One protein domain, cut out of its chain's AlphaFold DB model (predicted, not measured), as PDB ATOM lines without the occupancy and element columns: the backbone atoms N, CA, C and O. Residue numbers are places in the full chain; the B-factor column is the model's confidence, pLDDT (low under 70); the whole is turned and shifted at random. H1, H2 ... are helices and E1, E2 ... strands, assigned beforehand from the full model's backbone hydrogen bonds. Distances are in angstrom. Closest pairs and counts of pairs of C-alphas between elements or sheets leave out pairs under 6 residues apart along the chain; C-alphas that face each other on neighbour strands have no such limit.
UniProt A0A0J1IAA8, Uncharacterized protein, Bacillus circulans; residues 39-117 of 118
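AT A GLANCE: This is residues 39 to 117 of the 118 residues of an uncharacterized protein of Bacillus circulans (UniProt A0A0J1IAA8). A small three-stranded sheet with the long helix H1 packed over one face makes a compact body, and from it residues 97 to 117 stick out as an arm that ends in a second helix, H2. The body's strands stand in the order E2, E1, E3, antiparallel throughout, and H1 runs along them, while H2 is far from both sheet and H1. The printed part has 79 residues, with three named strands and two named helices in the order E1, E2, H1, E3, H2, and its class is mixed, helices and strands. The whole is extended, with a radius of gyration of the C-alphas of 17.9 A and spans of 59 by 30 by 23 A, the arm making the length.

IN THESE COORDINATES: In the sheet, E1 is residues 39 to 42, beginning at C-alpha 39 at (148.245, 124.967, 63.160). E2 is residues 48 to 52, 13.5 A from first to last C-alpha, and E3 is residues 81 to 84. H1 is residues 58 to 76, 26.5 A long from C-alpha 58 at (140.418, 117.324, 58.766). H2 is residues 102 to 115, 20.3 A long, and ends at C-alpha 115 at (117.822, 138.129, 29.296).

HOW THE PARTS SIT: E1 is the inner strand, and E2 and E3 are the edge strands. E1 and E2 form a hairpin, antiparallel at 156 degrees, with N 41 and O 49 within hydrogen-bond range at 2.8 A. E1 and E3 are antiparallel at 159 degrees, with N 40 and O 83 within hydrogen-bond range at 2.8 A. Residues 81 to 82 of E3 also pair, antiparallel, with residues 91 to 92. H1 is on the sheet at a height of 8.6 A, over E1, and runs along the strands, at 20 degrees to E1 on the local plane. The closest C-alphas of H1 and E1 are those of Phe 65 and Ile 39, 7.5 A apart. E2, H1 and E3 form a split strand-helix-strand unit, two strands running the same way with a helix between them in the chain and E1 between them in the sheet; its crossover is right-handed. With H1 on one face, sheet and helix make two layers. H2 is not on the sheet and is apart from H1. In H1 and H2 every O i to N i+4 pair is within hydrogen-bond range.

THE WHOLE: The C-alphas farthest apart in the domain, those of Glu 47 and Ile 117, are 59.2 A apart. Residues 97 to 117, of which 102 to 115 belong to H2, stand free; the body without them spans 31 by 23 by 19 A. The link from E3 to H2 is long, 17 residues, and the other links are tight. The printed part has no cut. The mean pLDDT of the printed part is 84.1, and residues 95 to 105 and 113 to 117 of the model are under 70.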
ATOM      1  N   ILE A  39     147.609 123.918  63.946       96.31
ATOM      2  CA  ILE A  39     148.245 124.967  63.160       96.31
ATOM      3  C   ILE A  39     149.215 125.757  64.033       96.31
ATOM      4  O   ILE A  39     149.024 125.897  65.244       96.31
ATOM      5  N   GLU A  40     150.260 126.265  63.400       96.75
ATOM      6  CA  GLU A  40     151.147 127.282  63.948       96.75
ATOM      7  C   GLU A  40     150.730 128.627  63.357       96.75
ATOM      8  O   GLU A  40     150.617 128.760  62.139       96.75
ATOM      9  N   ILE A  41     150.484 129.601  64.221       96.56
ATOM     10  CA  ILE A  41     150.072 130.960  63.889       96.56
ATOM     11  C   ILE A  41     151.244 131.875  64.215       96.56
ATOM     12  O   ILE A  41     151.829 131.767  65.290       96.56
ATOM     13  N   ILE A  42     151.573 132.763  63.290       95.75
ATOM     14  CA  ILE A  42     152.602 133.783  63.415       95.75
ATOM     15  C   ILE A  42     151.894 135.134  63.449       95.75
ATOM     16  O   ILE A  42     151.231 135.530  62.485       95.75
ATOM     17  N   LEU A  43     152.013 135.804  64.590       95.31
ATOM     18  CA  LEU A  43     151.459 137.125  64.840       95.31
ATOM     19  C   LEU A  43     152.322 138.224  64.187       95.31
ATOM     20  O   LEU A  43     153.469 137.964  63.808       95.31
ATOM     21  N   PRO A  44     151.799 139.458  64.045       93.12
ATOM     22  CA  PRO A  44     152.527 140.565  63.417       93.12
ATOM     23  C   PRO A  44     153.810 140.978  64.151       93.12
ATOM     24  O   PRO A  44     154.741 141.476  63.528       93.12
ATOM     25  N   ASP A  45     153.868 140.756  65.463       94.25
ATOM     26  CA  ASP A  45     155.053 140.971  66.304       94.25
ATOM     27  C   ASP A  45     156.097 139.842  66.175       94.25
ATOM     28  O   ASP A  45     157.174 139.906  66.768       94.25
ATOM     29  N   GLY A  46     155.794 138.807  65.386       92.94
ATOM     30  CA  GLY A  46     156.621 137.620  65.213       92.94
ATOM     31  C   GLY A  46     156.393 136.537  66.270       92.94
ATOM     32  O   GLY A  46     157.021 135.476  66.175       92.94
ATOM     33  N   GLU A  47     155.497 136.749  67.244       95.50
ATOM     34  CA  GLU A  47     155.143 135.735  68.236       95.50
ATOM     35  C   GLU A  47     154.484 134.534  67.546       95.50
ATOM     36  O   GLU A  47     153.660 134.666  66.636       95.50
ATOM     37  N   ARG A  48     154.848 133.326  67.983       95.38
ATOM     38  CA  ARG A  48     154.333 132.078  67.419       95.38
ATOM     39  C   ARG A  48     153.445 131.370  68.423       95.38
ATOM     40  O   ARG A  48     153.880 131.047  69.525       95.38
ATOM     41  N   ARG A  49     152.218 131.058  68.013       95.25
ATOM     42  CA  ARG A  49     151.231 130.339  68.827       95.25
ATOM     43  C   ARG A  49     150.793 129.062  68.133       95.25
ATOM     44  O   ARG A  49     150.745 128.989  66.911       95.25
ATOM     45  N   ILE A  50     150.454 128.041  68.915       95.38
ATOM     46  CA  ILE A  50     149.926 126.780  68.385       95.38
ATOM     47  C   ILE A  50     148.464 126.666  68.777       95.38
ATOM     48  O   ILE A  50     148.136 126.651  69.963       95.38
ATOM     49  N   PHE A  51     147.603 126.504  67.780       94.88
ATOM     50  CA  PHE A  51     146.200 126.182  67.990       94.88
ATOM     51  C   PHE A  51     145.931 124.726  67.605       94.88
ATOM     52  O   PHE A  51     146.419 124.230  66.588       94.88
ATOM     53  N   LYS A  52     145.170 124.019  68.444       95.00
ATOM     54  CA  LYS A  52     144.791 122.615  68.241       95.00
ATOM     55  C   LYS A  52     143.277 122.537  68.074       95.00
ATOM     56  O   LYS A  52     142.557 122.913  68.997       95.00
ATOM     57  N   ALA A  53     142.819 122.008  66.943       94.75
ATOM     58  CA  ALA A  53     141.398 121.789  66.700       94.75
ATOM     59  C   ALA A  53     140.839 120.740  67.663       94.75
ATOM     60  O   ALA A  53     141.545 119.826  68.109       94.75
ATOM     61  N   LYS A  54     139.549 120.856  67.972       90.94
ATOM     62  CA  LYS A  54     138.812 119.837  68.727       90.94
ATOM     63  C   LYS A  54     138.369 118.701  67.810       90.94
ATOM     64  O   LYS A  54     138.374 117.546  68.238       90.94
ATOM     65  N   SER A  55     138.033 119.026  66.564       88.94
ATOM     66  CA  SER A  55     137.612 118.062  65.552       88.94
ATOM     67  C   SER A  55     138.691 117.041  65.188       88.94
ATOM     68  O   SER A  55     139.871 117.356  65.030       88.94
ATOM     69  N   VAL A  56     138.250 115.794  64.997       87.44
ATOM     70  CA  VAL A  56     139.084 114.686  64.495       87.44
ATOM     71  C   VAL A  56     139.126 114.676  62.962       87.44
ATOM     72  O   VAL A  56     140.146 114.328  62.368       87.44
ATOM     73  N   SER A  57     138.031 115.086  62.312       89.38
ATOM     74  CA  SER A  57     137.973 115.240  60.856       89.38
ATOM     75  C   SER A  57     138.789 116.449  60.407       89.38
ATOM     76  O   SER A  57     138.699 117.523  61.006       89.38
ATOM     77  N   LYS A  58     139.559 116.277  59.329       88.69
ATOM     78  CA  LYS A  58     140.418 117.324  58.766       88.69
ATOM     79  C   LYS A  58     139.610 118.519  58.256       88.69
ATOM     80  O   LYS A  58     140.013 119.650  58.485       88.69
ATOM     81  N   GLU A  59     138.478 118.276  57.600       88.88
ATOM     82  CA  GLU A  59     137.624 119.339  57.047       88.88
ATOM     83  C   GLU A  59     137.000 120.193  58.155       88.88
ATOM     84  O   GLU A  59     137.074 121.419  58.121       88.88
ATOM     85  N   HIS A  60     136.459 119.552  59.193       90.44
ATOM     86  CA  HIS A  60     135.905 120.272  60.341       90.44
ATOM     87  C   HIS A  60     136.990 121.010  61.132       90.44
ATOM     88  O   HIS A  60     136.784 122.156  61.522       90.44
ATOM     89  N   ALA A  61     138.167 120.402  61.305       93.25
ATOM     90  CA  ALA A  61     139.311 121.074  61.914       93.25
ATOM     91  C   ALA A  61     139.769 122.293  61.102       93.25
ATOM     92  O   ALA A  61     140.093 123.325  61.681       93.25
ATOM     93  N   PHE A  62     139.764 122.199  59.772       92.62
ATOM     94  CA  PHE A  62     140.090 123.321  58.899       92.62
ATOM     95  C   PHE A  62     139.108 124.480  59.068       92.62
ATOM     96  O   PHE A  62     139.540 125.614  59.237       92.62
ATOM     97  N   ASN A  63     137.805 124.202  59.121       92.88
ATOM     98  CA  ASN A  63     136.811 125.242  59.386       92.88
ATOM     99  C   ASN A  63     137.004 125.879  60.773       92.88
ATOM    100  O   ASN A  63     136.943 127.100  60.889       92.88
ATOM    101  N   GLU A  64     137.307 125.085  61.809       94.12
ATOM    102  CA  GLU A  64     137.665 125.614  63.137       94.12
ATOM    103  C   GLU A  64     138.884 126.547  63.070       94.12
ATOM    104  O   GLU A  64     138.891 127.590  63.722       94.12
ATOM    105  N   PHE A  65     139.900 126.198  62.275       94.50
ATOM    106  CA  PHE A  65     141.076 127.043  62.073       94.50
ATOM    107  C   PHE A  65     140.716 128.383  61.449       94.50
ATOM    108  O   PHE A  65     141.153 129.411  61.960       94.50
ATOM    109  N   LEU A  66     139.907 128.384  60.389       94.25
ATOM    110  CA  LEU A  66     139.505 129.617  59.713       94.25
ATOM    111  C   LEU A  66     138.727 130.544  60.643       94.25
ATOM    112  O   LEU A  66     139.071 131.717  60.736       94.25
ATOM    113  N   VAL A  67     137.749 130.004  61.378       94.25
ATOM    114  CA  VAL A  67     136.966 130.780  62.351       94.25
ATOM    115  C   VAL A  67     137.871 131.349  63.441       94.25
ATOM    116  O   VAL A  67     137.772 132.523  63.785       94.25
ATOM    117  N   PHE A  68     138.793 130.539  63.971       94.88
ATOM    118  CA  PHE A  68     139.730 131.000  64.991       94.88
ATOM    119  C   PHE A  68     140.623 132.138  64.482       94.88
ATOM    120  O   PHE A  68     140.800 133.137  65.176       94.88
ATOM    121  N   ILE A  69     141.180 131.988  63.278       95.00
ATOM    122  CA  ILE A  69     142.031 133.001  62.648       95.00
ATOM    123  C   ILE A  69     141.237 134.284  62.417       95.00
ATOM    124  O   ILE A  69     141.721 135.349  62.774       95.00
ATOM    125  N   GLU A  70     140.018 134.194  61.891       93.38
ATOM    126  CA  GLU A  70     139.165 135.360  61.664       93.38
ATOM    127  C   GLU A  70     138.897 136.135  62.962       93.38
ATOM    128  O   GLU A  70     139.119 137.344  63.013       93.38
ATOM    129  N   CYS A  71     138.506 135.446  64.040       93.62
ATOM    130  CA  CYS A  71     138.299 136.084  65.342       93.62
ATOM    131  C   CYS A  71     139.584 136.725  65.887       93.62
ATOM    132  O   CYS A  71     139.548 137.800  66.486       93.62
ATOM    133  N   LEU A  72     140.724 136.063  65.695       94.69
ATOM    134  CA  LEU A  72     142.021 136.564  66.134       94.69
ATOM    135  C   LEU A  72     142.425 137.826  65.354       94.69
ATOM    136  O   LEU A  72     142.857 138.804  65.960       94.69
ATOM    137  N   GLU A  73     142.242 137.835  64.035       94.19
ATOM    138  CA  GLU A  73     142.511 139.001  63.189       94.19
ATOM    139  C   GLU A  73     141.613 140.185  63.545       94.19
ATOM    140  O   GLU A  73     142.096 141.313  63.622       94.19
ATOM    141  N   GLN A  74     140.329 139.932  63.814       92.06
ATOM    142  CA  GLN A  74     139.395 140.955  64.286       92.06
ATOM    143  C   GLN A  74     139.832 141.541  65.636       92.06
ATOM    144  O   GLN A  74     139.786 142.754  65.819       92.06
ATOM    145  N   GLY A  75     140.297 140.701  66.567       93.19
ATOM    146  CA  GLY A  75     140.754 141.145  67.887       93.19
ATOM    147  C   GLY A  75     142.072 141.928  67.867       93.19
ATOM    148  O   GLY A  75     142.259 142.828  68.681       93.19
ATOM    149  N   ILE A  76     142.981 141.602  66.946       92.88
ATOM    150  CA  ILE A  76     144.298 142.256  66.816       92.88
ATOM    151  C   ILE A  76     144.244 143.440  65.829       92.88
ATOM    152  O   ILE A  76     145.152 144.268  65.801       92.88
ATOM    153  N   ASN A  77     143.177 143.540  65.029       92.50
ATOM    154  CA  ASN A  77     143.042 144.474  63.909       92.50
ATOM    155  C   ASN A  77     144.237 144.413  62.938       92.50
ATOM    156  O   ASN A  77     144.731 145.423  62.438       92.50
ATOM    157  N   SER A  78     144.742 143.203  62.707       91.50
ATOM    158  CA  SER A  78     145.864 142.950  61.809       91.50
ATOM    159  C   SER A  78     145.775 141.543  61.241       91.50
ATOM    160  O   SER A  78     145.168 140.651  61.837       91.50
ATOM    161  N   LYS A  79     146.379 141.347  60.071       92.69
ATOM    162  CA  LYS A  79     146.422 140.051  59.398       92.69
ATOM    163  C   LYS A  79     147.497 139.164  59.997       92.69
ATOM    164  O   LYS A  79     148.572 139.641  60.361       92.69
ATOM    165  N   VAL A  80     147.216 137.868  60.060       94.50
ATOM    166  CA  VAL A  80     148.156 136.880  60.595       94.50
ATOM    167  C   VAL A  80     148.564 135.870  59.539       94.50
ATOM    168  O   VAL A  80     147.853 135.604  58.566       94.50
ATOM    169  N   MET A  81     149.738 135.284  59.744       94.88
ATOM    170  CA  MET A  81     150.213 134.171  58.940       94.88
ATOM    171  C   MET A  81     150.026 132.880  59.724       94.88
ATOM    172  O   MET A  81     150.129 132.863  60.948       94.88
ATOM    173  N   TRP A  82     149.756 131.778  59.044       95.50
ATOM    174  CA  TRP A  82     149.599 130.491  59.701       95.50
ATOM    175  C   TRP A  82     149.993 129.346  58.777       95.50
ATOM    176  O   TRP A  82     150.059 129.491  57.560       95.50
ATOM    177  N   ARG A  83     150.280 128.185  59.355       94.88
ATOM    178  CA  ARG A  83     150.565 126.952  58.618       94.88
ATOM    179  C   ARG A  83     150.096 125.742  59.400       94.88
ATOM    180  O   ARG A  83     149.995 125.795  60.626       94.88
ATOM    181  N   TYR A  84     149.881 124.623  58.724       94.38
ATOM    182  CA  TYR A  84     149.757 123.351  59.428       94.38
ATOM    183  C   TYR A  84     151.068 123.005  60.131       94.38
ATOM    184  O   TYR A  84     152.167 123.290  59.644       94.38
ATOM    185  N   LYS A  85     150.962 122.383  61.306       91.12
ATOM    186  CA  LYS A  85     152.141 121.987  62.071       91.12
ATOM    187  C   LYS A  85     152.979 120.981  61.271       91.12
ATOM    188  O   LYS A  85     152.533 119.867  61.028       91.12
ATOM    189  N   GLY A  86     154.214 121.364  60.948       85.44
ATOM    190  CA  GLY A  86     155.153 120.544  60.171       85.44
ATOM    191  C   GLY A  86     155.166 120.853  58.673       85.44
ATOM    192  O   GLY A  86     156.086 120.418  57.982       85.44
ATOM    193  N   ASP A  87     154.220 121.655  58.184       91.00
ATOM    194  CA  ASP A  87     154.197 122.066  56.785       91.00
ATOM    195  C   ASP A  87     155.215 123.178  56.506       91.00
ATOM    196  O   ASP A  87     155.626 123.959  57.372       91.00
ATOM    197  N   LYS A  88     155.633 123.257  55.241       91.44
ATOM    198  CA  LYS A  88     156.511 124.323  54.731       91.44
ATOM    199  C   LYS A  88     155.733 125.466  54.081       91.44
ATOM    200  O   LYS A  88     156.312 126.511  53.805       91.44
ATOM    201  N   VAL A  89     154.447 125.251  53.811       91.81
ATOM    202  CA  VAL A  89     153.578 126.222  53.151       91.81
ATOM    203  C   VAL A  89     152.942 127.107  54.209       91.81
ATOM    204  O   VAL A  89     152.338 126.613  55.158       91.81
ATOM    205  N   TYR A  90     153.090 128.410  54.023       92.44
ATOM    206  CA  TYR A  90     152.456 129.419  54.849       92.44
ATOM    207  C   TYR A  90     151.235 129.979  54.128       92.44
ATOM    208  O   TYR A  90     151.248 130.197  52.915       92.44
ATOM    209  N   HIS A  91     150.187 130.216  54.898       91.00
ATOM    210  CA  HIS A  91     148.945 130.835  54.483       91.00
ATOM    211  C   HIS A  91     148.835 132.200  55.151       91.00
ATOM    212  O   HIS A  91     149.241 132.380  56.299       91.00
ATOM    213  N   PHE A  92     148.293 133.166  54.421       89.94
ATOM    214  CA  PHE A  92     148.066 134.511  54.922       89.94
ATOM    215  C   PHE A  92     146.565 134.741  55.034       89.94
ATOM    216  O   PHE A  92     145.855 134.572  54.039       89.94
ATOM    217  N   SER A  93     146.090 135.138  56.219       84.31
ATOM    218  CA  SER A  93     144.664 135.366  56.474       84.31
ATOM    219  C   SER A  93     143.795 134.127  56.190       84.31
ATOM    220  O   SER A  93     144.276 133.004  55.998       84.31
ATOM    221  N   THR A  94     142.484 134.326  56.182       77.06
ATOM    222  CA  THR A  94     141.467 133.368  55.733       77.06
ATOM    223  C   THR A  94     141.231 133.391  54.222       77.06
ATOM    224  O   THR A  94     140.282 132.764  53.758       77.06
ATOM    225  N   THR A  95     142.065 134.088  53.434       60.75
ATOM    226  CA  THR A  95     141.863 134.257  51.987       60.75
ATOM    227  C   THR A  95     142.187 132.964  51.239       60.75
ATOM    228  O   THR A  95     143.187 132.826  50.536       60.75
ATOM    229  N   ILE A  96     141.317 131.977  51.391       56.91
ATOM    230  CA  ILE A  96     141.192 130.873  50.463       56.91
ATOM    231  C   ILE A  96     140.575 131.511  49.231       56.91
ATOM    232  O   ILE A  96     139.435 131.954  49.284       56.91
ATOM    233  N   ASN A  97     141.341 131.618  48.147       46.47
ATOM    234  CA  ASN A  97     140.797 131.963  46.837       46.47
ATOM    235  C   ASN A  97     139.543 131.107  46.610       46.47
ATOM    236  O   ASN A  97     139.662 129.899  46.374       46.47
ATOM    237  N   GLU A  98     138.356 131.707  46.730       50.03
ATOM    238  CA  GLU A  98     137.104 131.064  46.370       50.03
ATOM    239  C   GLU A  98     137.237 130.709  44.893       50.03
ATOM    240  O   GLU A  98     137.159 131.566  44.012       50.03
ATOM    241  N   LYS A  99     137.515 129.438  44.582       52.81
ATOM    242  CA  LYS A  99     137.376 128.982  43.203       52.81
ATOM    243  C   LYS A  99     135.906 129.219  42.866       52.81
ATOM    244  O   LYS A  99     135.063 128.641  43.555       52.81
ATOM    245  N   PRO A 100     135.571 130.050  41.860       50.47
ATOM    246  CA  PRO A 100     134.180 130.295  41.530       50.47
ATOM    247  C   PRO A 100     133.539 128.943  41.238       50.47
ATOM    248  O   PRO A 100     134.004 128.209  40.358       50.47
ATOM    249  N   SER A 101     132.525 128.589  42.031       57.97
ATOM    250  CA  SER A 101     131.841 127.311  41.890       57.97
ATOM    251  C   SER A 101     131.353 127.163  40.445       57.97
ATOM    252  O   SER A 101     130.902 128.125  39.812       57.97
ATOM    253  N   THR A 102     131.443 125.958  39.890       62.22
ATOM    254  CA  THR A 102     130.946 125.654  38.537       62.22
ATOM    255  C   THR A 102     129.470 126.035  38.371       62.22
ATOM    256  O   THR A 102     129.048 126.433  37.285       62.22
ATOM    257  N   ILE A 103     128.710 126.030  39.470       68.31
ATOM    258  CA  ILE A 103     127.302 126.427  39.543       68.31
ATOM    259  C   ILE A 103     127.125 127.936  39.307       68.31
ATOM    260  O   ILE A 103     126.195 128.338  38.606       68.31
ATOM    261  N   THR A 104     128.023 128.786  39.818       65.31
ATOM    262  CA  THR A 104     127.960 130.241  39.584       65.31
ATOM    263  C   THR A 104     128.253 130.587  38.122       65.31
ATOM    264  O   THR A 104     127.632 131.495  37.571       65.31
ATOM    265  N   ARG A 105     129.140 129.830  37.459       65.56
ATOM    266  CA  ARG A 105     129.417 129.988  36.019       65.56
ATOM    267  C   ARG A 105     128.231 129.571  35.151       65.56
ATOM    268  O   ARG A 105     127.895 130.294  34.218       65.56
ATOM    269  N   LEU A 106     127.568 128.464  35.487       71.88
ATOM    270  CA  LEU A 106     126.387 127.998  34.756       71.88
ATOM    271  C   LEU A 106     125.204 128.965  34.906       71.88
ATOM    272  O   LEU A 106     124.579 129.320  33.912       71.88
ATOM    273  N   LYS A 107     124.942 129.468  36.123       71.38
ATOM    274  CA  LYS A 107     123.905 130.490  36.350       71.38
ATOM    275  C   LYS A 107     124.162 131.764  35.546       71.38
ATOM    276  O   LYS A 107     123.226 132.308  34.980       71.38
ATOM    277  N   LYS A 108     125.418 132.214  35.451       74.50
ATOM    278  CA  LYS A 108     125.778 133.396  34.655       74.50
ATOM    279  C   LYS A 108     125.558 133.179  33.151       74.50
ATOM    280  O   LYS A 108     125.067 134.081  32.487       74.50
ATOM    281  N   ALA A 109     125.880 131.992  32.634       72.44
ATOM    282  CA  ALA A 109     125.665 131.654  31.224       72.44
ATOM    283  C   ALA A 109     124.172 131.561  30.864       72.44
ATOM    284  O   ALA A 109     123.752 132.074  29.834       72.44
ATOM    285  N   ILE A 110     123.366 130.959  31.743       73.75
ATOM    286  CA  ILE A 110     121.912 130.853  31.570       73.75
ATOM    287  C   ILE A 110     121.262 132.241  31.652       73.75
ATOM    288  O   ILE A 110     120.478 132.594  30.783       73.75
ATOM    289  N   MET A 111     121.626 133.062  32.641       71.31
ATOM    290  CA  MET A 111     121.095 134.427  32.758       71.31
ATOM    291  C   MET A 111     121.447 135.292  31.536       71.31
ATOM    292  O   MET A 111     120.592 136.023  31.065       71.31
ATOM    293  N   GLY A 112     122.647 135.170  30.962       71.25
ATOM    294  CA  GLY A 112     122.953 135.853  29.696       71.25
ATOM    295  C   GLY A 112     122.022 135.425  28.555       71.25
ATOM    296  O   GLY A 112     121.503 136.260  27.834       71.25
ATOM    297  N   TYR A 113     121.731 134.128  28.442       67.50
ATOM    298  CA  TYR A 113     120.910 133.597  27.350       67.50
ATOM    299  C   TYR A 113     119.414 133.938  27.465       67.50
ATOM    300  O   TYR A 113     118.734 134.081  26.457       67.50
ATOM    301  N   PHE A 114     118.884 134.042  28.689       69.88
ATOM    302  CA  PHE A 114     117.456 134.301  28.919       69.88
ATOM    303  C   PHE A 114     117.092 135.790  28.986       69.88
ATOM    304  O   PHE A 114     115.917 136.111  28.835       69.88
ATOM    305  N   PHE A 115     118.060 136.682  29.204       63.41
ATOM    306  CA  PHE A 115     117.822 138.129  29.296       63.41
ATOM    307  C   PHE A 115     118.263 138.915  28.046       63.41
ATOM    308  O   PHE A 115     117.980 140.104  27.982       63.41
ATOM    309  N   ASP A 116     118.868 138.261  27.045       57.09
ATOM    310  CA  ASP A 116     119.174 138.838  25.719       57.09
ATOM    311  C   ASP A 116     118.017 138.672  24.698       57.09
ATOM    312  O   ASP A 116     118.217 138.822  23.493       57.09
ATOM    313  N   ILE A 117     116.799 138.339  25.147       56.38
ATOM    314  CA  ILE A 117     115.602 138.343  24.289       56.38
ATOM    315  C   ILE A 117     114.894 139.688  24.474       56.38
ATOM    316  O   ILE A 117     114.011 139.819  25.323       56.38
TER     317      ILE A 117